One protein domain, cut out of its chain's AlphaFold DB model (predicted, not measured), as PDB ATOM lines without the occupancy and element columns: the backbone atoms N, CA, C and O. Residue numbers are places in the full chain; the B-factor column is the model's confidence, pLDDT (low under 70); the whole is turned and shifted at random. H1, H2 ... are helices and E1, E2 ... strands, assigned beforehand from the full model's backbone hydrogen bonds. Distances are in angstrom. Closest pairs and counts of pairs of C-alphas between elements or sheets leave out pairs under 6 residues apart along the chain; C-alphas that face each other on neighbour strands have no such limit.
ATOM      1  N   PRO A   5      -3.779 -38.288 -21.450       87.00
ATOM      2  CA  PRO A   5      -4.359 -38.937 -20.268       87.00
ATOM      3  C   PRO A   5      -3.390 -38.979 -19.079       87.00
ATOM      4  O   PRO A   5      -3.758 -38.604 -17.969       87.00
ATOM      5  N   LEU A   6      -2.124 -39.333 -19.319       87.56
ATOM      6  CA  LEU A   6      -1.095 -39.367 -18.278       87.56
ATOM      7  C   LEU A   6      -0.840 -37.971 -17.694       87.56
ATOM      8  O   LEU A   6      -0.678 -37.824 -16.487       87.56
ATOM      9  N   ARG A   7      -0.877 -36.926 -18.527       89.69
ATOM     10  CA  ARG A   7      -0.764 -35.535 -18.069       89.69
ATOM     11  C   ARG A   7      -1.895 -35.152 -17.105       89.69
ATOM     12  O   ARG A   7      -1.625 -34.536 -16.079       89.69
ATOM     13  N   ARG A   8      -3.141 -35.551 -17.394       92.19
ATOM     14  CA  ARG A   8      -4.295 -35.318 -16.503       92.19
ATOM     15  C   ARG A   8      -4.161 -36.078 -15.181       92.19
ATOM     16  O   ARG A   8      -4.392 -35.490 -14.128       92.19
ATOM     17  N   ALA A   9      -3.737 -37.340 -15.232       94.12
ATOM     18  CA  ALA A   9      -3.481 -38.135 -14.034       94.12
ATOM     19  C   ALA A   9      -2.388 -37.499 -13.160       94.12
ATOM     20  O   ALA A   9      -2.596 -37.283 -11.968       94.12
ATOM     21  N   LEU A  10      -1.259 -37.103 -13.761       95.38
ATOM     22  CA  LEU A  10      -0.174 -36.410 -13.060       95.38
ATOM     23  C   LEU A  10      -0.641 -35.098 -12.431       95.38
ATOM     24  O   LEU A  10      -0.311 -34.836 -11.280       95.38
ATOM     25  N   ARG A  11      -1.449 -34.298 -13.138       95.75
ATOM     26  CA  ARG A  11      -2.019 -33.053 -12.602       95.75
ATOM     27  C   ARG A  11      -2.782 -33.293 -11.299       95.75
ATOM     28  O   ARG A  11      -2.584 -32.537 -10.349       95.75
ATOM     29  N   LEU A  12      -3.607 -34.342 -11.245       96.75
ATOM     30  CA  LEU A  12      -4.367 -34.727 -10.050       96.75
ATOM     31  C   LEU A  12      -3.463 -35.268  -8.937       96.75
ATOM     32  O   LEU A  12      -3.566 -34.822  -7.799       96.75
ATOM     33  N   ILE A  13      -2.541 -36.178  -9.258       97.50
ATOM     34  CA  ILE A  13      -1.609 -36.754  -8.275       97.50
ATOM     35  C   ILE A  13      -0.772 -35.647  -7.625       97.50
ATOM     36  O   ILE A  13      -0.721 -35.525  -6.402       97.50
ATOM     37  N   LEU A  14      -0.158 -34.791  -8.441       97.62
ATOM     38  CA  LEU A  14       0.690 -33.698  -7.972       97.62
ATOM     39  C   LEU A  14      -0.102 -32.641  -7.205       97.62
ATOM     40  O   LEU A  14       0.438 -32.058  -6.266       97.62
ATOM     41  N   PHE A  15      -1.372 -32.413  -7.555       97.75
ATOM     42  CA  PHE A  15      -2.261 -31.548  -6.782       97.75
ATOM     43  C   PHE A  15      -2.383 -32.043  -5.339       97.75
ATOM     44  O   PHE A  15      -2.082 -31.304  -4.401       97.75
ATOM     45  N   TRP A  16      -2.765 -33.309  -5.164       98.00
ATOM     46  CA  TRP A  16      -2.976 -33.895  -3.842       98.00
ATOM     47  C   TRP A  16      -1.682 -34.008  -3.041       98.00
ATOM     48  O   TRP A  16      -1.667 -33.622  -1.873       98.00
ATOM     49  N   LEU A  17      -0.579 -34.429  -3.667       98.12
ATOM     50  CA  LEU A  17       0.730 -34.467  -3.006       98.12
ATOM     51  C   LEU A  17       1.182 -33.076  -2.554       98.12
ATOM     52  O   LEU A  17       1.673 -32.923  -1.438       98.12
ATOM     53  N   SER A  18       0.981 -32.046  -3.380       97.94
ATOM     54  CA  SER A  18       1.331 -30.671  -3.006       97.94
ATOM     55  C   SER A  18       0.494 -30.188  -1.829       97.94
ATOM     56  O   SER A  18       1.031 -29.622  -0.884       97.94
ATOM     57  N   ARG A  19      -0.818 -30.455  -1.835       97.88
ATOM     58  CA  ARG A  19      -1.693 -30.099  -0.710       97.88
ATOM     59  C   ARG A  19      -1.331 -30.849   0.568       97.88
ATOM     60  O   ARG A  19      -1.350 -30.247   1.640       97.88
ATOM     61  N   TRP A  20      -0.951 -32.121   0.466       97.69
ATOM     62  CA  TRP A  20      -0.439 -32.884   1.600       97.69
ATOM     63  C   TRP A  20       0.863 -32.289   2.138       97.69
ATOM     64  O   TRP A  20       0.968 -32.072   3.342       97.69
ATOM     65  N   ALA A  21       1.804 -31.925   1.265       97.50
ATOM     66  CA  ALA A  21       3.042 -31.256   1.654       97.50
ATOM     67  C   ALA A  21       2.784 -29.924   2.371       97.50
ATOM     68  O   ALA A  21       3.355 -29.678   3.434       97.50
ATOM     69  N   LEU A  22       1.893 -29.085   1.833       97.19
ATOM     70  CA  LEU A  22       1.518 -27.812   2.454       97.19
ATOM     71  C   LEU A  22       0.846 -28.022   3.818       97.19
ATOM     72  O   LEU A  22       1.155 -27.294   4.756       97.19
ATOM     73  N   LYS A  23      -0.017 -29.037   3.956       96.50
ATOM     74  CA  LYS A  23      -0.661 -29.379   5.235       96.50
ATOM     75  C   LYS A  23       0.333 -29.944   6.253       96.50
ATOM     76  O   LYS A  23       0.264 -29.591   7.419       96.50
ATOM     77  N   LYS A  24       1.252 -30.815   5.828       96.69
ATOM     78  CA  LYS A  24       2.250 -31.442   6.706       96.69
ATOM     79  C   LYS A  24       3.272 -30.428   7.206       96.69
ATOM     80  O   LYS A  24       3.599 -30.415   8.387       96.69
ATOM     81  N   HIS A  25       3.820 -29.622   6.299       96.50
ATOM     82  CA  HIS A  25       4.949 -28.744   6.599       96.50
ATOM     83  C   HIS A  25       4.530 -27.340   7.047       96.50
ATOM     84  O   HIS A  25       5.349 -26.643   7.642       96.50
ATOM     85  N   GLU A  26       3.278 -26.942   6.790       96.06
ATOM     86  CA  GLU A  26       2.722 -25.615   7.096       96.06
ATOM     87  C   GLU A  26       3.662 -24.449   6.733       96.06
ATOM     88  O   GLU A  26       3.946 -23.587   7.574       96.06
ATOM     89  N   PRO A  27       4.191 -24.401   5.495       97.12
ATOM     90  CA  PRO A  27       5.080 -23.321   5.111       97.12
ATOM     91  C   PRO A  27       4.361 -21.970   5.069       97.12
ATOM     92  O   PRO A  27       3.137 -21.871   4.935       97.12
ATOM     93  N   GLU A  28       5.149 -20.903   5.123       97.88
ATOM     94  CA  GLU A  28       4.682 -19.564   4.782       97.88
ATOM     95  C   GLU A  28       4.652 -19.430   3.250       97.88
ATOM     96  O   GLU A  28       5.698 -19.353   2.601       97.88
ATOM     97  N   VAL A  29       3.451 -19.463   2.661       98.31
ATOM     98  CA  VAL A  29       3.259 -19.352   1.206       98.31
ATOM     99  C   VAL A  29       3.038 -17.893   0.817       98.31
ATOM    100  O   VAL A  29       2.041 -17.276   1.205       98.31
ATOM    101  N   ILE A  30       3.966 -17.368   0.024       98.69
ATOM    102  CA  ILE A  30       3.935 -16.037  -0.578       98.69
ATOM    103  C   ILE A  30       3.781 -16.236  -2.084       98.69
ATOM    104  O   ILE A  30       4.711 -16.706  -2.738       98.69
ATOM    105  N   THR A  31       2.620 -15.894  -2.633       97.94
ATOM    106  CA  THR A  31       2.364 -16.013  -4.075       97.94
ATOM    107  C   THR A  31       2.470 -14.645  -4.733       97.94
ATOM    108  O   THR A  31       1.935 -13.663  -4.223       97.94
ATOM    109  N   ILE A  32       3.154 -14.582  -5.871       97.88
ATOM    110  CA  ILE A  32       3.331 -13.379  -6.684       97.88
ATOM    111  C   ILE A  32       2.597 -13.609  -7.998       97.88
ATOM    112  O   ILE A  32       2.838 -14.620  -8.653       97.88
ATOM    113  N   VAL A  33       1.703 -12.699  -8.370       95.94
ATOM    114  CA  VAL A  33       0.872 -12.821  -9.575       95.94
ATOM    115  C   VAL A  33       0.913 -11.551 -10.410       95.94
ATOM    116  O   VAL A  33       1.090 -10.455  -9.875       95.94
ATOM    117  N   GLY A  34       0.669 -11.709 -11.706       92.94
ATOM    118  CA  GLY A  34       0.397 -10.611 -12.627       92.94
ATOM    119  C   GLY A  34       1.313 -10.589 -13.845       92.94
ATOM    120  O   GLY A  34       2.164 -11.458 -14.028       92.94
ATOM    121  N   GLU A  35       1.085  -9.593 -14.692       90.38
ATOM    122  CA  GLU A  35       1.748  -9.382 -15.986       90.38
ATOM    123  C   GLU A  35       2.966  -8.450 -15.886       90.38
ATOM    124  O   GLU A  35       3.692  -8.281 -16.861       90.38
ATOM    125  N   GLY A  36       3.197  -7.839 -14.716       90.75
ATOM    126  CA  GLY A  36       4.374  -7.006 -14.444       90.75
ATOM    127  C   GLY A  36       5.664  -7.813 -14.239       90.75
ATOM    128  O   GLY A  36       5.748  -8.999 -14.560       90.75
ATOM    129  N   LYS A  37       6.694  -7.194 -13.640       92.94
ATOM    130  CA  LYS A  37       8.012  -7.838 -13.426       92.94
ATOM    131  C   LYS A  37       8.024  -8.797 -12.219       92.94
ATOM    132  O   LYS A  37       8.827  -8.664 -11.291       92.94
ATOM    133  N   THR A  38       7.146  -9.798 -12.233       94.50
ATOM    134  CA  THR A  38       6.945 -10.786 -11.154       94.50
ATOM    135  C   THR A  38       8.225 -11.534 -10.769       94.50
ATOM    136  O   THR A  38       8.500 -11.715  -9.581       94.50
ATOM    137  N   ALA A  39       9.058 -11.904 -11.746       94.12
ATOM    138  CA  ALA A  39      10.328 -12.586 -11.505       94.12
ATOM    139  C   ALA A  39      11.310 -11.750 -10.664       94.12
ATOM    140  O   ALA A  39      11.963 -12.295  -9.772       94.12
ATOM    141  N   ILE A  40      11.387 -10.432 -10.895       95.56
ATOM    142  CA  ILE A  40      12.244  -9.520 -10.114       95.56
ATOM    143  C   ILE A  40      11.787  -9.507  -8.654       95.56
ATOM    144  O   ILE A  40      12.602  -9.643  -7.741       95.56
ATOM    145  N   VAL A  41      10.476  -9.412  -8.428       97.44
ATOM    146  CA  VAL A  41       9.873  -9.421  -7.088       97.44
ATOM    147  C   VAL A  41      10.106 -10.754  -6.380       97.44
ATOM    148  O   VAL A  41      10.460 -10.765  -5.200       97.44
ATOM    149  N   ARG A  42       9.988 -11.879  -7.096       97.56
ATOM    150  CA  ARG A  42      10.285 -13.216  -6.560       97.56
ATOM    151  C   ARG A  42      11.734 -13.326  -6.101       97.56
ATOM    152  O   ARG A  42      11.970 -13.801  -4.990       97.56
ATOM    153  N   GLU A  43      12.692 -12.890  -6.917       97.19
ATOM    154  CA  GLU A  43      14.113 -12.913  -6.544       97.19
ATOM    155  C   GLU A  43      14.425 -11.951  -5.394       97.19
ATOM    156  O   GLU A  43      15.202 -12.306  -4.510       97.19
ATOM    157  N   ALA A  44      13.796 -10.773  -5.347       98.19
ATOM    158  CA  ALA A  44      13.999  -9.808  -4.268       98.19
ATOM    159  C   ALA A  44      13.480 -10.355  -2.927       98.19
ATOM    160  O   ALA A  44      14.217 -10.382  -1.941       98.19
ATOM    161  N   ILE A  45      12.248 -10.882  -2.901       98.56
ATOM    162  CA  ILE A  45      11.661 -11.514  -1.709       98.56
ATOM    163  C   ILE A  45      12.506 -12.713  -1.272       98.56
ATOM    164  O   ILE A  45      12.837 -12.836  -0.094       98.56
ATOM    165  N   TYR A  46      12.898 -13.582  -2.207       98.19
ATOM    166  CA  TYR A  46      13.761 -14.722  -1.903       98.19
ATOM    167  C   TYR A  46      15.115 -14.294  -1.332       98.19
ATOM    168  O   TYR A  46      15.578 -14.885  -0.360       98.19
ATOM    169  N   THR A  47      15.744 -13.274  -1.919       98.12
ATOM    170  CA  THR A  47      17.057 -12.773  -1.496       98.12
ATOM    171  C   THR A  47      17.031 -12.271  -0.064       98.12
ATOM    172  O   THR A  47      17.961 -12.566   0.679       98.12
ATOM    173  N   ILE A  48      15.951 -11.601   0.342       98.44
ATOM    174  CA  ILE A  48      15.778 -11.146   1.721       98.44
ATOM    175  C   ILE A  48      15.452 -12.327   2.642       98.44
ATOM    176  O   ILE A  48      16.154 -12.549   3.625       98.44
ATOM    177  N   LEU A  49      14.421 -13.123   2.338       98.38
ATOM    178  CA  LEU A  49      13.934 -14.168   3.250       98.38
ATOM    179  C   LEU A  49      14.948 -15.290   3.495       98.38
ATOM    180  O   LEU A  49      15.051 -15.776   4.623       98.38
ATOM    181  N   LYS A  50      15.741 -15.668   2.480       97.38
ATOM    182  CA  LYS A  50      16.753 -16.734   2.603       97.38
ATOM    183  C   LYS A  50      17.849 -16.420   3.629       97.38
ATOM    184  O   LYS A  50      18.552 -17.337   4.033       97.38
ATOM    185  N   THR A  51      18.008 -15.153   4.031       96.88
ATOM    186  CA  THR A  51      18.996 -14.741   5.045       96.88
ATOM    187  C   THR A  51      18.653 -15.239   6.446       96.88
ATOM    188  O   THR A  51      19.556 -15.468   7.243       96.88
ATOM    189  N   ARG A  52      17.360 -15.428   6.744       96.69
ATOM    190  CA  ARG A  52      16.880 -15.861   8.064       96.69
ATOM    191  C   ARG A  52      16.114 -17.175   8.044       96.69
ATOM    192  O   ARG A  52      16.057 -17.858   9.062       96.69
ATOM    193  N   PHE A  53      15.501 -17.524   6.917       97.31
ATOM    194  CA  PHE A  53      14.577 -18.646   6.844       97.31
ATOM    195  C   PHE A  53      14.921 -19.601   5.700       97.31
ATOM    196  O   PHE A  53      15.216 -19.146   4.587       97.31
ATOM    197  N   PRO A  54      14.778 -20.926   5.901       97.44
ATOM    198  CA  PRO A  54      14.760 -21.875   4.798       97.44
ATOM    199  C   PRO A  54      13.677 -21.466   3.801       97.44
ATOM    200  O   PRO A  54      12.489 -21.461   4.121       97.44
ATOM    201  N   THR A  55      14.087 -21.089   2.594       97.62
ATOM    202  CA  THR A  55      13.194 -20.501   1.593       97.62
ATOM    203  C   THR A  55      13.382 -21.225   0.271       97.62
ATOM    204  O   THR A  55      14.506 -21.477  -0.160       97.62
ATOM    205  N   ARG A  56      12.278 -21.564  -0.394       96.38
ATOM    206  CA  ARG A  56      12.267 -22.078  -1.767       96.38
ATOM    207  C   ARG A  56      11.442 -21.162  -2.658       96.38
ATOM    208  O   ARG A  56      10.585 -20.418  -2.188       96.38
ATOM    209  N   ARG A  57      11.707 -21.245  -3.956       96.00
ATOM    210  CA  ARG A  57      10.970 -20.543  -5.004       96.00
ATOM    211  C   ARG A  57      10.968 -21.374  -6.274       96.00
ATOM    212  O   ARG A  57      11.898 -22.158  -6.468       96.00
ATOM    213  N   ASN A  58       9.971 -21.189  -7.132       93.62
ATOM    214  CA  ASN A  58      10.089 -21.668  -8.503       93.62
ATOM    215  C   ASN A  58      11.094 -20.792  -9.258       93.62
ATOM    216  O   ASN A  58      11.257 -19.607  -8.973       93.62
ATOM    217  N   ILE A  59      11.801 -21.406 -10.192       84.31
ATOM    218  CA  ILE A  59      12.771 -20.792 -11.101       84.31
ATOM    219  C   ILE A  59      12.476 -21.358 -12.482       84.31
ATOM    220  O   ILE A  59      12.075 -22.507 -12.523       84.31
ATOM    221  N   GLU A  60      12.705 -20.613 -13.562       76.62
ATOM    222  CA  GLU A  60      12.465 -21.054 -14.954       76.62
ATOM    223  C   GLU A  60      11.010 -21.487 -15.280       76.62
ATOM    224  O   GLU A  60      10.367 -22.211 -14.528       76.62
ATOM    225  N   TYR A  61      10.481 -21.079 -16.442       79.62
ATOM    226  CA  TYR A  61       9.114 -21.405 -16.909       79.62
ATOM    227  C   TYR A  61       8.025 -21.311 -15.818       79.62
ATOM    228  O   TYR A  61       7.436 -22.331 -15.437       79.62
ATOM    229  N   PRO A  62       7.747 -20.107 -15.286       78.94
ATOM    230  CA  PRO A  62       6.723 -19.912 -14.253       78.94
ATOM    231  C   PRO A  62       5.310 -20.332 -14.704       78.94
ATOM    232  O   PRO A  62       4.433 -20.546 -13.871       78.94
ATOM    233  N   ASP A  63       5.096 -20.492 -16.007       82.56
ATOM    234  CA  ASP A  63       3.868 -20.930 -16.667       82.56
ATOM    235  C   ASP A  63       3.799 -22.454 -16.919       82.56
ATOM    236  O   ASP A  63       2.742 -22.985 -17.283       82.56
ATOM    237  N   ALA A  64       4.894 -23.200 -16.704       89.56
ATOM    238  CA  ALA A  64       4.903 -24.649 -16.888       89.56
ATOM    239  C   ALA A  64       3.988 -25.333 -15.866       89.56
ATOM    240  O   ALA A  64       4.205 -25.254 -14.663       89.56
ATOM    241  N   GLU A  65       3.000 -26.090 -16.345       90.44
ATOM    242  CA  GLU A  65       1.882 -26.608 -15.540       90.44
ATOM    243  C   GLU A  65       2.267 -27.308 -14.226       90.44
ATOM    244  O   GLU A  65       1.506 -27.238 -13.267       90.44
ATOM    245  N   PHE A  66       3.412 -27.990 -14.151       93.62
ATOM    246  CA  PHE A  66       3.825 -28.712 -12.940       93.62
ATOM    247  C   PHE A  66       4.893 -27.993 -12.110       93.62
ATOM    248  O   PHE A  66       5.345 -28.540 -11.106       93.62
ATOM    249  N   VAL A  67       5.275 -26.765 -12.472       93.81
ATOM    250  CA  VAL A  67       6.371 -26.042 -11.815       93.81
ATOM    251  C   VAL A  67       6.114 -25.794 -10.329       93.81
ATOM    252  O   VAL A  67       6.984 -26.077  -9.503       93.81
ATOM    253  N   LEU A  68       4.915 -25.331  -9.958       95.62
ATOM    254  CA  LEU A  68       4.578 -25.087  -8.555       95.62
ATOM    255  C   LEU A  68       4.462 -26.380  -7.742       95.62
ATOM    256  O   LEU A  68       5.108 -26.444  -6.695       95.62
ATOM    257  N   PRO A  69       3.736 -27.426  -8.202       96.31
ATOM    258  CA  PRO A  69       3.736 -28.704  -7.501       96.31
ATOM    259  C   PRO A  69       5.139 -29.255  -7.242       96.31
ATOM    260  O   PRO A  69       5.473 -29.614  -6.115       96.31
ATOM    261  N   LEU A  70       5.998 -29.270  -8.265       95.56
ATOM    262  CA  LEU A  70       7.367 -29.768  -8.135       95.56
ATOM    263  C   LEU A  70       8.187 -28.926  -7.152       95.56
ATOM    264  O   LEU A  70       8.904 -29.485  -6.322       95.56
ATOM    265  N   THR A  71       8.027 -27.602  -7.187       95.50
ATOM    266  CA  THR A  71       8.687 -26.681  -6.251       95.50
ATOM    267  C   THR A  71       8.261 -26.952  -4.806       95.50
ATOM    268  O   THR A  71       9.121 -27.061  -3.927       95.50
ATOM    269  N   ILE A  72       6.958 -27.123  -4.554       96.75
ATOM    270  CA  ILE A  72       6.389 -27.445  -3.232       96.75
ATOM    271  C   ILE A  72       6.937 -28.784  -2.724       96.75
ATOM    272  O   ILE A  72       7.402 -28.877  -1.585       96.75
ATOM    273  N   LEU A  73       6.991 -29.791  -3.595       95.94
ATOM    274  CA  LEU A  73       7.535 -31.120  -3.301       95.94
ATOM    275  C   LEU A  73       9.072 -31.164  -3.218       95.94
ATOM    276  O   LEU A  73       9.640 -32.213  -2.934       95.94
ATOM    277  N   GLY A  74       9.761 -30.044  -3.455       93.06
ATOM    278  CA  GLY A  74      11.220 -29.938  -3.300       93.06
ATOM    279  C   GLY A  74      12.009 -30.549  -4.448       93.06
ATOM    280  O   GLY A  74      13.195 -30.849  -4.310       93.06
ATOM    281  N   THR A  75      11.362 -30.729  -5.596       89.44
ATOM    282  CA  THR A  75      11.985 -31.280  -6.790       89.44
ATOM    283  C   THR A  75      12.612 -30.159  -7.612       89.44
ATOM    284  O   THR A  75      11.927 -29.258  -8.078       89.44
ATOM    285  N   LYS A  76      13.930 -30.239  -7.825       82.12
ATOM    286  CA  LYS A  76      14.698 -29.280  -8.644       82.12
ATOM    287  C   LYS A  76      14.718 -29.606 -10.144       82.12
ATOM    288  O   LYS A  76      15.351 -28.900 -10.910       82.12
ATOM    289  N   LYS A  77      14.110 -30.718 -10.563       82.81
ATOM    290  CA  LYS A  77      14.161 -31.230 -11.941       82.81
ATOM    291  C   LYS A  77      12.756 -31.380 -12.499       82.81
ATOM    292  O   LYS A  77      11.885 -31.901 -11.811       82.81
ATOM    293  N   TYR A  78      12.566 -31.019 -13.762       88.56
ATOM    294  CA  TYR A  78      11.326 -31.299 -14.478       88.56
ATOM    295  C   TYR A  78      11.441 -32.658 -15.194       88.56
ATOM    296  O   TYR A  78      12.252 -32.779 -16.121       88.56
ATOM    297  N   PRO A  79      10.709 -33.713 -14.782       89.44
ATOM    298  CA  PRO A  79      10.895 -35.040 -15.365       89.44
ATOM    299  C   PRO A  79      10.483 -35.094 -16.842       89.44
ATOM    300  O   PRO A  79       9.468 -34.530 -17.255       89.44
ATOM    301  N   ARG A  80      11.277 -35.810 -17.649       85.56
ATOM    302  CA  ARG A  80      11.103 -35.900 -19.114       85.56
ATOM    303  C   ARG A  80      10.554 -37.239 -19.600       85.56
ATOM    304  O   ARG A  80      10.052 -37.318 -20.716       85.56
ATOM    305  N   SER A  81      10.634 -38.274 -18.768       89.69
ATOM    306  CA  SER A  81      10.197 -39.635 -19.081       89.69
ATOM    307  C   SER A  81       9.145 -40.116 -18.086       89.69
ATOM    308  O   SER A  81       9.052 -39.603 -16.971       89.69
ATOM    309  N   ILE A  82       8.362 -41.120 -18.483       91.38
ATOM    310  CA  ILE A  82       7.331 -41.733 -17.631       91.38
ATOM    311  C   ILE A  82       7.961 -42.293 -16.349       91.38
ATOM    312  O   ILE A  82       7.479 -42.013 -15.256       91.38
ATOM    313  N   LEU A  83       9.091 -42.997 -16.476       92.62
ATOM    314  CA  LEU A  83       9.853 -43.508 -15.336       92.62
ATOM    315  C   LEU A  83      10.372 -42.383 -14.434       92.62
ATOM    316  O   LEU A  83      10.307 -42.498 -13.216       92.62
ATOM    317  N   GLY A  84      10.825 -41.265 -15.013       92.81
ATOM    318  CA  GLY A  84      11.230 -40.089 -14.241       92.81
ATOM    319  C   GLY A  84      10.074 -39.499 -13.430       92.81
ATOM    320  O   GLY A  84      10.259 -39.151 -12.269       92.81
ATOM    321  N   TRP A  85       8.872 -39.439 -14.010       94.88
ATOM    322  CA  TRP A  85       7.666 -39.008 -13.299       94.88
ATOM    323  C   TRP A  85       7.276 -39.965 -12.175       94.88
ATOM    324  O   TRP A  85       7.020 -39.506 -11.063       94.88
ATOM    325  N   ALA A  86       7.276 -41.273 -12.439       94.94
ATOM    326  CA  ALA A  86       6.998 -42.286 -11.426       94.94
ATOM    327  C   ALA A  86       7.998 -42.195 -10.263       94.94
ATOM    328  O   ALA A  86       7.592 -42.121  -9.105       94.94
ATOM    329  N   ALA A  87       9.296 -42.086 -10.562       95.50
ATOM    330  CA  ALA A  87      10.344 -41.919  -9.560       95.50
ATOM    331  C   ALA A  87      10.166 -40.634  -8.734       95.50
ATOM    332  O   ALA A  87      10.321 -40.669  -7.516       95.50
ATOM    333  N   THR A  88       9.805 -39.509  -9.363       95.50
ATOM    334  CA  THR A  88       9.509 -38.258  -8.645       95.50
ATOM    335  C   THR A  88       8.310 -38.415  -7.716       95.50
ATOM    336  O   THR A  88       8.410 -38.048  -6.550       95.50
ATOM    337  N   VAL A  89       7.206 -38.997  -8.189       96.94
ATOM    338  CA  VAL A  89       6.000 -39.221  -7.374       96.94
ATOM    339  C   VAL A  89       6.301 -40.135  -6.186       96.94
ATOM    340  O   VAL A  89       5.964 -39.783  -5.056       96.94
ATOM    341  N   LEU A  90       6.980 -41.262  -6.410       96.94
ATOM    342  CA  LEU A  90       7.356 -42.205  -5.352       96.94
ATOM    343  C   LEU A  90       8.298 -41.560  -4.336       96.94
ATOM    344  O   LEU A  90       8.043 -41.625  -3.137       96.94
ATOM    345  N   LYS A  91       9.342 -40.866  -4.806       96.38
ATOM    346  CA  LYS A  91      10.286 -40.155  -3.938       96.38
ATOM    347  C   LYS A  91       9.583 -39.095  -3.096       96.38
ATOM    348  O   LYS A  91       9.797 -39.052  -1.890       96.38
ATOM    349  N   SER A  92       8.754 -38.250  -3.706       96.50
ATOM    350  CA  SER A  92       8.024 -37.203  -2.987       96.50
ATOM    351  C   SER A  92       7.039 -37.790  -1.979       96.50
ATOM    352  O   SER A  92       6.954 -37.294  -0.861       96.50
ATOM    353  N   THR A  93       6.351 -38.877  -2.330       97.75
ATOM    354  CA  THR A  93       5.458 -39.600  -1.412       97.75
ATOM    355  C   THR A  93       6.242 -40.158  -0.227       97.75
ATOM    356  O   THR A  93       5.901 -39.871   0.915       97.75
ATOM    357  N   ALA A  94       7.345 -40.868  -0.474       97.44
ATOM    358  CA  ALA A  94       8.204 -41.405   0.579       97.44
ATOM    359  C   ALA A  94       8.752 -40.296   1.492       97.44
ATOM    360  O   ALA A  94       8.696 -40.421   2.710       97.44
ATOM    361  N   GLN A  95       9.200 -39.167   0.932       95.69
ATOM    362  CA  GLN A  95       9.639 -38.003   1.712       95.69
ATOM    363  C   GLN A  95       8.517 -37.433   2.593       95.69
ATOM    364  O   GLN A  95       8.758 -37.077   3.747       95.69
ATOM    365  N   LEU A  96       7.285 -37.379   2.082       96.81
ATOM    366  CA  LEU A  96       6.114 -36.931   2.837       96.81
ATOM    367  C   LEU A  96       5.646 -37.925   3.902       96.81
ATOM    368  O   LEU A  96       4.935 -37.512   4.814       96.81
ATOM    369  N   ILE A  97       6.077 -39.183   3.866       97.31
ATOM    370  CA  ILE A  97       5.849 -40.143   4.955       97.31
ATOM    371  C   ILE A  97       6.990 -40.049   5.970       97.31
ATOM    372  O   ILE A  97       6.749 -39.800   7.146       97.31
ATOM    373  N   ILE A  98       8.232 -40.156   5.497       97.00
ATOM    374  CA  ILE A  98       9.420 -40.421   6.319       97.00
ATOM    375  C   ILE A  98       9.978 -39.156   6.984       97.00
ATOM    376  O   ILE A  98      10.361 -39.190   8.148       97.00
ATOM    377  N   LEU A  99      10.067 -38.032   6.262       94.56
ATOM    378  CA  LEU A  99      10.770 -36.849   6.776       94.56
ATOM    379  C   LEU A  99       9.920 -36.079   7.794       94.56
ATOM    380  O   LEU A  99       8.711 -35.962   7.602       94.56
ATOM    381  N   PRO A 100      10.509 -35.474   8.835       94.69
ATOM    382  CA  PRO A 100       9.743 -34.698   9.802       94.69
ATOM    383  C   PRO A 100       9.142 -33.420   9.196       94.69
ATOM    384  O   PRO A 100       9.525 -32.930   8.123       94.69
ATOM    385  N   LYS A 101       8.166 -32.853   9.915       96.12
ATOM    386  CA  LYS A 101       7.657 -31.504   9.645       96.12
ATOM    387  C   LYS A 101       8.817 -30.509   9.738       96.12
ATOM    388  O   LYS A 101       9.642 -30.592  10.638       96.12
ATOM    389  N   HIS A 102       8.868 -29.561   8.807       93.00
ATOM    390  CA  HIS A 102       9.877 -28.509   8.801       93.00
ATOM    391  C   HIS A 102       9.233 -27.226   8.287       93.00
ATOM    392  O   HIS A 102       8.663 -27.191   7.190       93.00
ATOM    393  N   LYS A 103       9.312 -26.167   9.091       92.88
ATOM    394  CA  LYS A 103       8.785 -24.863   8.709       92.88
ATOM    395  C   LYS A 103       9.744 -24.208   7.720       92.88
ATOM    396  O   LYS A 103      10.953 -24.203   7.925       92.88
ATOM    397  N   HIS A 104       9.201 -23.686   6.633       96.88
ATOM    398  CA  HIS A 104       9.968 -23.024   5.584       96.88
ATOM    399  C   HIS A 104       9.075 -22.030   4.837       96.88
ATOM    400  O   HIS A 104       7.868 -21.967   5.069       96.88
ATOM    401  N   PHE A 105       9.670 -21.262   3.935       98.44
ATOM    402  CA  PHE A 105       8.982 -20.293   3.096       98.44
ATOM    403  C   PHE A 105       8.921 -20.779   1.651       98.44
ATOM    404  O   PHE A 105       9.863 -21.395   1.142       98.44
ATOM    405  N   LEU A 106       7.811 -20.475   0.986       98.44
ATOM    406  CA  LEU A 106       7.597 -20.722  -0.432       98.44
ATOM    407  C   LEU A 106       7.253 -19.401  -1.114       98.44
ATOM    408  O   LEU A 106       6.179 -18.855  -0.889       98.44
ATOM    409  N   VAL A 107       8.162 -18.904  -1.949       98.38
ATOM    410  CA  VAL A 107       7.968 -17.704  -2.771       98.38
ATOM    411  C   VAL A 107       7.616 -18.160  -4.185       98.38
ATOM    412  O   VAL A 107       8.492 -18.564  -4.948       98.38
ATOM    413  N   LEU A 108       6.327 -18.184  -4.510       97.75
ATOM    414  CA  LEU A 108       5.796 -18.825  -5.712       97.75
ATOM    415  C   LEU A 108       5.312 -17.775  -6.716       97.75
ATOM    416  O   LEU A 108       4.344 -17.067  -6.466       97.75
ATOM    417  N   GLU A 109       5.980 -17.680  -7.859       96.25
ATOM    418  CA  GLU A 109       5.571 -16.835  -8.983       96.25
ATOM    419  C   GLU A 109       4.564 -17.572  -9.867       96.25
ATOM    420  O   GLU A 109       4.833 -18.683 -10.328       96.25
ATOM    421  N   ILE A 110       3.445 -16.909 -10.150       94.19
ATOM    422  CA  ILE A 110       2.512 -17.232 -11.224       94.19
ATOM    423  C   ILE A 110       2.573 -16.067 -12.215       94.19
ATOM    424  O   ILE A 110       1.942 -15.031 -12.008       94.19
ATOM    425  N   GLY A 111       3.380 -16.229 -13.261       85.00
ATOM    426  CA  GLY A 111       3.476 -15.251 -14.343       85.00
ATOM    427  C   GLY A 111       2.273 -15.306 -15.288       85.00
ATOM    428  O   GLY A 111       1.236 -15.907 -14.986       85.00
ATOM    429  N   TYR A 112       2.437 -14.715 -16.469       83.06
ATOM    430  CA  TYR A 112       1.445 -14.801 -17.535       83.06
ATOM    431  C   TYR A 112       1.284 -16.252 -18.012       83.06
ATOM    432  O   TYR A 112       2.230 -16.885 -18.475       83.06
ATOM    433  N   THR A 113       0.082 -16.804 -17.864       87.50
ATOM    434  CA  THR A 113      -0.243 -18.192 -18.215       87.50
ATOM    435  C   THR A 113      -1.722 -18.305 -18.565       87.50
ATOM    436  O   THR A 113      -2.517 -17.463 -18.173       87.50
ATOM    437  N   ARG A 114      -2.133 -19.395 -19.220       89.75
ATOM    438  CA  ARG A 114      -3.555 -19.699 -19.453       89.75
ATOM    439  C   ARG A 114      -4.349 -19.829 -18.147       89.75
ATOM    440  O   ARG A 114      -3.829 -20.346 -17.148       89.75
ATOM    441  N   LYS A 115      -5.633 -19.455 -18.194       92.00
ATOM    442  CA  LYS A 115      -6.567 -19.472 -17.055       92.00
ATOM    443  C   LYS A 115      -6.624 -20.816 -16.330       92.00
ATOM    444  O   LYS A 115      -6.597 -20.849 -15.104       92.00
ATOM    445  N   GLU A 116      -6.631 -21.937 -17.050       92.31
ATOM    446  CA  GLU A 116      -6.731 -23.264 -16.430       92.31
ATOM    447  C   GLU A 116      -5.481 -23.616 -15.615       92.31
ATOM    448  O   GLU A 116      -5.556 -24.349 -14.625       92.31
ATOM    449  N   THR A 117      -4.311 -23.124 -16.030       92.44
ATOM    450  CA  THR A 117      -3.066 -23.269 -15.267       92.44
ATOM    451  C   THR A 117      -3.072 -22.337 -14.059       92.44
ATOM    452  O   THR A 117      -2.715 -22.770 -12.965       92.44
ATOM    453  N   PHE A 118      -3.538 -21.095 -14.223       94.06
ATOM    454  CA  PHE A 118      -3.681 -20.154 -13.112       94.06
ATOM    455  C   PHE A 118      -4.581 -20.727 -12.008       94.06
ATOM    456  O   PHE A 118      -4.177 -20.784 -10.849       94.06
ATOM    457  N   ASP A 119      -5.758 -21.250 -12.361       94.06
ATOM    458  CA  ASP A 119      -6.701 -21.836 -11.398       94.06
ATOM    459  C   ASP A 119      -6.123 -23.043 -10.664       94.06
ATOM    460  O   ASP A 119      -6.387 -23.256  -9.481       94.06
ATOM    461  N   TYR A 120      -5.321 -23.842 -11.363       95.38
ATOM    462  CA  TYR A 120      -4.607 -24.959 -10.763       95.38
ATOM    463  C   TYR A 120      -3.601 -24.500  -9.721       95.38
ATOM    464  O   TYR A 120      -3.619 -24.981  -8.589       95.38
ATOM    465  N   PHE A 121      -2.762 -23.533 -10.084       95.88
ATOM    466  CA  PHE A 121      -1.797 -22.939  -9.172       95.88
ATOM    467  C   PHE A 121      -2.471 -22.266  -7.985       95.88
ATOM    468  O   PHE A 121      -2.056 -22.480  -6.847       95.88
ATOM    469  N   TRP A 122      -3.552 -21.526  -8.212       95.19
ATOM    470  CA  TRP A 122      -4.301 -20.885  -7.142       95.19
ATOM    471  C   TRP A 122      -4.856 -21.905  -6.139       95.19
ATOM    472  O   TRP A 122      -4.615 -21.794  -4.936       95.19
ATOM    473  N   LYS A 123      -5.530 -22.958  -6.630       94.81
ATOM    474  CA  LYS A 123      -6.105 -24.025  -5.788       94.81
ATOM    475  C   LYS A 123      -5.047 -24.784  -4.979       94.81
ATOM    476  O   LYS A 123      -5.349 -25.310  -3.905       94.81
ATOM    477  N   ILE A 124      -3.814 -24.866  -5.481       95.81
ATOM    478  CA  ILE A 124      -2.697 -25.457  -4.741       95.81
ATOM    479  C   ILE A 124      -2.186 -24.488  -3.679       95.81
ATOM    480  O   ILE A 124      -2.110 -24.864  -2.512       95.81
ATOM    481  N   THR A 125      -1.822 -23.269  -4.083       92.62
ATOM    482  CA  THR A 125      -0.989 -22.378  -3.267       92.62
ATOM    483  C   THR A 125      -1.694 -21.848  -2.026       92.62
ATOM    484  O   THR A 125      -1.071 -21.844  -0.972       92.62
ATOM    485  N   ASN A 126      -2.967 -21.442  -2.128       88.62
ATOM    486  CA  ASN A 126      -3.727 -20.809  -1.037       88.62
ATOM    487  C   ASN A 126      -2.867 -19.833  -0.190       88.62
ATOM    488  O   ASN A 126      -2.591 -20.108   0.984       88.62
ATOM    489  N   PRO A 127      -2.353 -18.750  -0.805       96.31
ATOM    490  CA  PRO A 127      -1.301 -17.927  -0.219       96.31
ATOM    491  C   PRO A 127      -1.710 -17.235   1.081       96.31
ATOM    492  O   PRO A 127      -2.824 -16.733   1.222       96.31
ATOM    493  N   LYS A 128      -0.751 -17.099   2.003       97.12
ATOM    494  CA  LYS A 128      -0.890 -16.222   3.177       97.12
ATOM    495  C   LYS A 128      -0.622 -14.764   2.816       97.12
ATOM    496  O   LYS A 128      -1.302 -13.869   3.318       97.12
ATOM    497  N   VAL A 129       0.341 -14.541   1.921       98.44
ATOM    498  CA  VAL A 129       0.668 -13.225   1.364       98.44
ATOM    499  C   VAL A 129       0.551 -13.295  -0.151       98.44
ATOM    500  O   VAL A 129       1.164 -14.155  -0.784       98.44
ATOM    501  N   LEU A 130      -0.223 -12.382  -0.724       98.19
ATOM    502  CA  LEU A 130      -0.350 -12.197  -2.162       98.19
ATOM    503  C   LEU A 130       0.362 -10.908  -2.569       98.19
ATOM    504  O   LEU A 130       0.105  -9.845  -2.005       98.19
ATOM    505  N   VAL A 131       1.235 -10.996  -3.563       98.25
ATOM    506  CA  VAL A 131       1.904  -9.843  -4.164       98.25
ATOM    507  C   VAL A 131       1.426  -9.708  -5.604       98.25
ATOM    508  O   VAL A 131       1.464 -10.679  -6.353       98.25
ATOM    509  N   VAL A 132       0.946  -8.526  -5.986       97.25
ATOM    510  CA  VAL A 132       0.369  -8.274  -7.314       97.25
ATOM    511  C   VAL A 132       1.257  -7.299  -8.080       97.25
ATOM    512  O   VAL A 132       1.460  -6.173  -7.623       97.25
ATOM    513  N   CYS A 133       1.768  -7.733  -9.231       95.56
ATOM    514  CA  CYS A 133       2.641  -6.968 -10.125       95.56
ATOM    515  C   CYS A 133       1.891  -6.602 -11.407       95.56
ATOM    516  O   CYS A 133       1.500  -7.486 -12.170       95.56
ATOM    517  N   GLY A 134       1.694  -5.310 -11.659       93.06
ATOM    518  CA  GLY A 134       0.902  -4.850 -12.800       93.06
ATOM    519  C   GLY A 134      -0.546  -5.363 -12.773       93.06
ATOM    520  O   GLY A 134      -1.197  -5.377 -11.724       93.06
ATOM    521  N   ASN A 135      -1.053  -5.749 -13.945       91.62
ATOM    522  CA  ASN A 135      -2.390  -6.313 -14.102       91.62
ATOM    523  C   ASN A 135      -2.405  -7.817 -13.778       91.62
ATOM    524  O   ASN A 135      -1.446  -8.527 -14.061       91.62
ATOM    525  N   ALA A 136      -3.496  -8.314 -13.197       91.69
ATOM    526  CA  ALA A 136      -3.671  -9.727 -12.863       91.69
ATOM    527  C   ALA A 136      -5.061 -10.203 -13.323       91.69
ATOM    528  O   ALA A 136      -5.938 -10.431 -12.489       91.69
ATOM    529  N   PRO A 137      -5.288 -10.351 -14.642       88.62
ATOM    530  CA  PRO A 137      -6.632 -10.518 -15.206       88.62
ATOM    531  C   PRO A 137      -7.346 -11.799 -14.756       88.62
ATOM    532  O   PRO A 137      -8.572 -11.861 -14.753       88.62
ATOM    533  N   TYR A 138      -6.595 -12.829 -14.361       91.56
ATOM    534  CA  TYR A 138      -7.155 -14.102 -13.903       91.56
ATOM    535  C   TYR A 138      -7.349 -14.200 -12.391       91.56
ATOM    536  O   TYR A 138      -7.954 -15.170 -11.936       91.56
ATOM    537  N   LEU A 139      -6.879 -13.207 -11.631       92.56
ATOM    538  CA  LEU A 139      -7.117 -13.111 -10.198       92.56
ATOM    539  C   LEU A 139      -8.531 -12.564  -9.964       92.56
ATOM    540  O   LEU A 139      -8.792 -11.376 -10.152       92.56
ATOM    541  N   SER A 140      -9.458 -13.433  -9.564       89.88
ATOM    542  CA  SER A 140     -10.830 -13.015  -9.274       89.88
ATOM    543  C   SER A 140     -10.926 -12.243  -7.955       89.88
ATOM    544  O   SER A 140     -10.050 -12.315  -7.092       89.88
ATOM    545  N   LYS A 141     -12.041 -11.527  -7.758       87.00
ATOM    546  CA  LYS A 141     -12.295 -10.782  -6.515       87.00
ATOM    547  C   LYS A 141     -12.306 -11.682  -5.277       87.00
ATOM    548  O   LYS A 141     -11.920 -11.211  -4.218       87.00
ATOM    549  N   ASP A 142     -12.689 -12.949  -5.394       88.31
ATOM    550  CA  ASP A 142     -12.751 -13.881  -4.255       88.31
ATOM    551  C   ASP A 142     -11.404 -14.559  -3.969       88.31
ATOM    552  O   ASP A 142     -11.177 -15.121  -2.896       88.31
ATOM    553  N   GLN A 143     -10.469 -14.476  -4.915       91.56
ATOM    554  CA  GLN A 143      -9.118 -15.002  -4.793       91.56
ATOM    555  C   GLN A 143      -8.235 -14.010  -4.029       91.56
ATOM    556  O   GLN A 143      -7.445 -13.255  -4.591       91.56
ATOM    557  N   LYS A 144      -8.380 -14.012  -2.702       92.69
ATOM    558  CA  LYS A 144      -7.654 -13.130  -1.781       92.69
ATOM    559  C   LYS A 144      -6.697 -13.911  -0.879       92.69
ATOM    560  O   LYS A 144      -6.878 -15.097  -0.628       92.69
ATOM    561  N   ALA A 145      -5.704 -13.204  -0.349       94.56
ATOM    562  CA  ALA A 145      -4.866 -13.658   0.760       94.56
ATOM    563  C   ALA A 145      -5.085 -12.769   1.991       94.56
ATOM    564  O   ALA A 145      -5.590 -11.649   1.862       94.56
ATOM    565  N   LYS A 146      -4.651 -13.242   3.171       93.31
ATOM    566  CA  LYS A 146      -4.713 -12.477   4.433       93.31
ATOM    567  C   LYS A 146      -4.022 -11.120   4.304       93.31
ATOM    568  O   LYS A 146      -4.501 -10.125   4.839       93.31
ATOM    569  N   THR A 147      -2.900 -11.080   3.595       97.06
ATOM    570  CA  THR A 147      -2.187  -9.840   3.295       97.06
ATOM    571  C   THR A 147      -1.984  -9.716   1.798       97.06
ATOM    572  O   THR A 147      -1.572 -10.672   1.145       97.06
ATOM    573  N   GLN A 148      -2.253  -8.525   1.265       96.88
ATOM    574  CA  GLN A 148      -2.056  -8.215  -0.147       96.88
ATOM    575  C   GLN A 148      -1.150  -6.999  -0.300       96.88
ATOM    576  O   GLN A 148      -1.319  -5.990   0.384       96.88
ATOM    577  N   ILE A 149      -0.176  -7.103  -1.197       97.88
ATOM    578  CA  ILE A 149       0.783  -6.043  -1.498       97.88
ATOM    579  C   ILE A 149       0.753  -5.810  -3.004       97.88
ATOM    580  O   ILE A 149       1.147  -6.674  -3.780       97.88
ATOM    581  N   LYS A 150       0.298  -4.629  -3.420       97.31
ATOM    582  CA  LYS A 150       0.434  -4.182  -4.807       97.31
ATOM    583  C   LYS A 150       1.822  -3.580  -5.008       97.31
ATOM    584  O   LYS A 150       2.270  -2.783  -4.180       97.31
ATOM    585  N   VAL A 151       2.488  -3.987  -6.080       97.69
ATOM    586  CA  VAL A 151       3.791  -3.463  -6.484       97.69
ATOM    587  C   VAL A 151       3.592  -2.185  -7.285       97.69
ATOM    588  O   VAL A 151       2.727  -2.115  -8.158       97.69
ATOM    589  N   THR A 152       4.401  -1.176  -6.979       96.38
ATOM    590  CA  THR A 152       4.556  -0.000  -7.834       96.38
ATOM    591  C   THR A 152       5.607  -0.342  -8.881       96.38
ATOM    592  O   THR A 152       6.770  -0.517  -8.528       96.38
ATOM    593  N   GLU A 153       5.204  -0.497 -10.139       92.44
ATOM    594  CA  GLU A 153       6.148  -0.760 -11.230       92.44
ATOM    595  C   GLU A 153       6.989   0.501 -11.473       92.44
ATOM    596  O   GLU A 153       6.454   1.590 -11.675       92.44
ATOM    597  N   THR A 154       8.310   0.353 -11.412       93.44
ATOM    598  CA  THR A 154       9.284   1.429 -11.634       93.44
ATOM    599  C   THR A 154      10.260   1.042 -12.744       93.44
ATOM    600  O   THR A 154      10.465  -0.152 -13.026       93.44
ATOM    601  N   GLU A 155      10.856   2.053 -13.383       90.12
ATOM    602  CA  GLU A 155      11.968   1.865 -14.323       90.12
ATOM    603  C   GLU A 155      13.187   1.280 -13.601       90.12
ATOM    604  O   GLU A 155      13.754   0.282 -14.049       90.12
ATOM    605  N   ASP A 156      13.513   1.840 -12.432       93.81
ATOM    606  CA  ASP A 156      14.517   1.303 -11.516       93.81
ATOM    607  C   ASP A 156      13.973   0.145 -10.654       93.81
ATOM    608  O   ASP A 156      12.811  -0.259 -10.756       93.81
ATOM    609  N   LEU A 157      14.815  -0.410  -9.776       95.75
ATOM    610  CA  LEU A 157      14.440  -1.553  -8.936       95.75
ATOM    611  C   LEU A 157      13.676  -1.188  -7.647       95.75
ATOM    612  O   LEU A 157      13.248  -2.088  -6.916       95.75
ATOM    613  N   LYS A 158      13.486   0.102  -7.337       96.31
ATOM    614  CA  LYS A 158      13.024   0.543  -6.009       96.31
ATOM    615  C   LYS A 158      11.614   0.065  -5.687       96.31
ATOM    616  O   LYS A 158      11.369  -0.346  -4.554       96.31
ATOM    617  N   GLY A 159      10.700   0.078  -6.657       96.62
ATOM    618  CA  GLY A 159       9.323  -0.378  -6.464       96.62
ATOM    619  C   GLY A 159       9.235  -1.850  -6.047       96.62
ATOM    620  O   GLY A 159       8.549  -2.197  -5.081       96.62
ATOM    621  N   TYR A 160      10.016  -2.709  -6.707       97.25
ATOM    622  CA  TYR A 160      10.082  -4.146  -6.418       97.25
ATOM    623  C   TYR A 160      10.780  -4.427  -5.082       97.25
ATOM    624  O   TYR A 160      10.312  -5.259  -4.301       97.25
ATOM    625  N   PHE A 161      11.866  -3.708  -4.781       97.94
ATOM    626  CA  PHE A 161      12.578  -3.826  -3.505       97.94
ATOM    627  C   PHE A 161      11.727  -3.361  -2.325       97.94
ATOM    628  O   PHE A 161      11.719  -4.016  -1.284       97.94
ATOM    629  N   ASN A 162      10.945  -2.293  -2.488       97.69
ATOM    630  CA  ASN A 162       9.996  -1.842  -1.473       97.69
ATOM    631  C   ASN A 162       8.929  -2.912  -1.206       97.69
ATOM    632  O   ASN A 162       8.698  -3.279  -0.053       97.69
ATOM    633  N   ALA A 163       8.328  -3.482  -2.256       97.94
ATOM    634  CA  ALA A 163       7.378  -4.581  -2.098       97.94
ATOM    635  C   ALA A 163       8.003  -5.776  -1.359       97.94
ATOM    636  O   ALA A 163       7.396  -6.312  -0.429       97.94
ATOM    637  N   ALA A 164       9.238  -6.145  -1.706       98.31
ATOM    638  CA  ALA A 164       9.962  -7.221  -1.043       98.31
ATOM    639  C   ALA A 164      10.258  -6.914   0.436       98.31
ATOM    640  O   ALA A 164      10.031  -7.765   1.299       98.31
ATOM    641  N   ALA A 165      10.672  -5.687   0.759       98.00
ATOM    642  CA  ALA A 165      10.886  -5.233   2.132       98.00
ATOM    643  C   ALA A 165       9.581  -5.213   2.950       98.00
ATOM    644  O   ALA A 165       9.578  -5.592   4.121       98.00
ATOM    645  N   ARG A 166       8.448  -4.838   2.338       98.25
ATOM    646  CA  ARG A 166       7.121  -4.903   2.976       98.25
ATOM    647  C   ARG A 166       6.725  -6.334   3.317       98.25
ATOM    648  O   ARG A 166       6.224  -6.556   4.414       98.25
ATOM    649  N   VAL A 167       6.979  -7.294   2.423       98.31
ATOM    650  CA  VAL A 167       6.787  -8.726   2.709       98.31
ATOM    651  C   VAL A 167       7.687  -9.158   3.866       98.31
ATOM    652  O   VAL A 167       7.209  -9.771   4.814       98.31
ATOM    653  N   ALA A 168       8.972  -8.804   3.822       97.75
ATOM    654  CA  ALA A 168       9.954  -9.177   4.838       97.75
ATOM    655  C   ALA A 168       9.596  -8.640   6.239       97.75
ATOM    656  O   ALA A 168       9.733  -9.357   7.234       97.75
ATOM    657  N   LYS A 169       9.041  -7.421   6.311       98.19
ATOM    658  CA  LYS A 169       8.557  -6.803   7.555       98.19
ATOM    659  C   LYS A 169       7.480  -7.640   8.254       98.19
ATOM    660  O   LYS A 169       7.476  -7.694   9.480       98.19
ATOM    661  N   LEU A 170       6.609  -8.328   7.506       98.00
ATOM    662  CA  LEU A 170       5.572  -9.210   8.076       98.00
ATOM    663  C   LEU A 170       6.167 -10.376   8.879       98.00
ATOM    664  O   LEU A 170       5.491 -10.939   9.734       98.00
ATOM    665  N   TYR A 171       7.425 -10.724   8.606       97.62
ATOM    666  CA  TYR A 171       8.152 -11.824   9.234       97.62
ATOM    667  C   TYR A 171       9.317 -11.328  10.108       97.62
ATOM    668  O   TYR A 171      10.264 -12.069  10.368       97.62
ATOM    669  N   GLY A 172       9.258 -10.068  10.555       97.56
ATOM    670  CA  GLY A 172      10.196  -9.501  11.526       97.56
ATOM    671  C   GLY A 172      11.581  -9.148  10.977       97.56
ATOM    672  O   GLY A 172      12.499  -8.930  11.767       97.56
ATOM    673  N   ILE A 173      11.766  -9.101   9.654       97.94
ATOM    674  CA  ILE A 173      12.997  -8.583   9.040       97.94
ATOM    675  C   ILE A 173      12.882  -7.061   8.943       97.94
ATOM    676  O   ILE A 173      11.912  -6.533   8.392       97.94
ATOM    677  N   THR A 174      13.859  -6.347   9.494       97.38
ATOM    678  CA  THR A 174      13.859  -4.880   9.491       97.38
ATOM    679  C   THR A 174      14.181  -4.322   8.104       97.38
ATOM    680  O   THR A 174      14.765  -4.996   7.255       97.38
ATOM    681  N   LYS A 175      13.840  -3.048   7.869       95.31
ATOM    682  CA  LYS A 175      14.168  -2.361   6.609       95.31
ATOM    683  C   LYS A 175      15.677  -2.382   6.324       95.31
ATOM    684  O   LYS A 175      16.068  -2.719   5.213       95.31
ATOM    685  N   LYS A 176      16.505  -2.111   7.338       96.44
ATOM    686  CA  LYS A 176      17.971  -2.101   7.220       96.44
ATOM    687  C   LYS A 176      18.528  -3.468   6.812       96.44
ATOM    688  O   LYS A 176      19.431  -3.550   5.986       96.44
ATOM    689  N   GLU A 177      17.981  -4.546   7.366       97.31
ATOM    690  CA  GLU A 177      18.388  -5.910   7.009       97.31
ATOM    691  C   GLU A 177      17.954  -6.289   5.599       97.31
ATOM    692  O   GLU A 177      18.731  -6.893   4.866       97.31
ATOM    693  N   ALA A 178      16.741  -5.900   5.201       97.62
ATOM    694  CA  ALA A 178      16.270  -6.088   3.836       97.62
ATOM    695  C   ALA A 178      17.165  -5.349   2.829       97.62
ATOM    696  O   ALA A 178      17.591  -5.947   1.845       97.62
ATOM    697  N   GLU A 179      17.504  -4.085   3.094       96.19
ATOM    698  CA  GLU A 179      18.425  -3.290   2.268       96.19
ATOM    699  C   GLU A 179      19.813  -3.932   2.198       96.19
ATOM    700  O   GLU A 179      20.357  -4.097   1.109       96.19
ATOM    701  N   SER A 180      20.341  -4.389   3.337       97.06
ATOM    702  CA  SER A 180      21.639  -5.073   3.404       97.06
ATOM    703  C   SER A 180      21.645  -6.382   2.607       97.06
ATOM    704  O   SER A 180      22.606  -6.677   1.902       97.06
ATOM    705  N   ALA A 181      20.562  -7.164   2.667       97.06
ATOM    706  CA  ALA A 181      20.421  -8.389   1.882       97.06
ATOM    707  C   ALA A 181      20.363  -8.101   0.373       97.06
ATOM    708  O   ALA A 181      20.940  -8.842  -0.426       97.06
ATOM    709  N   LEU A 182      19.688  -7.015  -0.013       96.94
ATOM    710  CA  LEU A 182      19.527  -6.597  -1.405       96.94
ATOM    711  C   LEU A 182      20.809  -6.030  -2.032       96.94
ATOM    712  O   LEU A 182      20.874  -5.956  -3.255       96.94
ATOM    713  N   LEU A 183      21.858  -5.726  -1.257       93.75
ATOM    714  CA  LEU A 183      23.183  -5.404  -1.816       93.75
ATOM    715  C   LEU A 183      23.759  -6.556  -2.654       93.75
ATOM    716  O   LEU A 183      24.487  -6.320  -3.610       93.75
ATOM    717  N   ASN A 184      23.393  -7.801  -2.328       88.31
ATOM    718  CA  ASN A 184      23.775  -9.005  -3.073       88.31
ATOM    719  C   ASN A 184      22.664  -9.481  -4.025       88.31
ATOM    720  O   ASN A 184      22.624 -10.657  -4.402       88.31
TER     721      ASN A 184
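This is residues 5 to 184 of the 272 residues of an uncharacterized protein of candidate division WWE3 bacterium (UniProt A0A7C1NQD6). A twisted sheet of five parallel strands stands in the middle, with H2 and H6 over one face and H3 and H5 over the other. H7 packs on H2 and H6 at one end of the domain; toward the other end the long H1 packs on H3, and H4 packs on H1 farther out. The printed part has 180 residues with seven named helices and five named strands, in the order H1 E1 H2 E2 H3 H4 E3 H5 E4 E5 H6 H7; the sheet's order is E2 E3 E1 E4 E5. The class is mixed, helices and strands; the whole is compact, with a radius of gyration of the C-alphas of 16.2 A and spans of 46 by 35 by 28 A.

H1, residues 5 to 25, is the hub. Its residues 14 to 22 alone touch H3, residues 67 to 72, at a shallow tilt of 31 degrees; the closest C-alphas, of Ser 18 and Pro 69, are 5.5 A apart. H4, residues 82 to 98, touches H1 with residues 89 to 96 alone; the closest C-alphas, of Ala 21 and Leu 96, are 6.6 A apart. H1 and H5, residues 115 to 125, only just touch, with 3 pairs of C-alphas within 8 A, the closest those of Arg 19 and Ile 124, 6.2 A. The sheet holds E1, residues 28 to 33, E2, 55 to 57, E3, 105 to 110, E4, 129 to 132, and E5, 147 to 150. Within hydrogen-bond range are N 56 and O 105 at 2.9 A for E2 and E3, N 30 and O 106 at 2.8 A for E3 and E1, N 31 and O 129 at 2.9 A for E1 and E4, and N 130 and O 147 at 2.9 A for E4 and E5. H2, residues 38 to 49, and H6, residues 158 to 169, are on the same face, at heights over the sheet of 8.2 A and 10.2 A; H3 and H5 are on the opposite face, at 8.5 A and 10.1 A. H2 and H6 touch at a steep tilt of 42 degrees, with the C-alphas of Ile 45 and Ala 164 closest, 4.7 A apart. H7, residues 175 to 182, touches H6, closest at the C-alphas of Ala 165 and Ala 178, 5.7 A. E2, H3 and H4, E3 form a strand-helix-strand unit, two parallel neighbour strands with helices between, and its crossover is right-handed; E1, H2, E2 and E3, H5, E4 are split units, each with another strand between its two, also right-handed. In H1 to H7 every O i to N i+4 pair is within hydrogen-bond range.

H1 begins at C-alpha 5, (-4.359, -38.937, -20.268), and is 30.2 A long; H4 is 24.1 A. H2 is 16.4 A, E1 16.3 A, H6 16.1 A, E3 16.0 A and H5 15.2 A. H7 ends at C-alpha 182, (19.527, -6.597, -1.405).

The two C-alphas farthest apart, of Pro 5 and Lys 176, are 51.1 A apart. The printed part has no cut. The one long link is E4 to E5, residues 133 to 146. The mean pLDDT of the printed part is 94.5, and no printed residue is under 70.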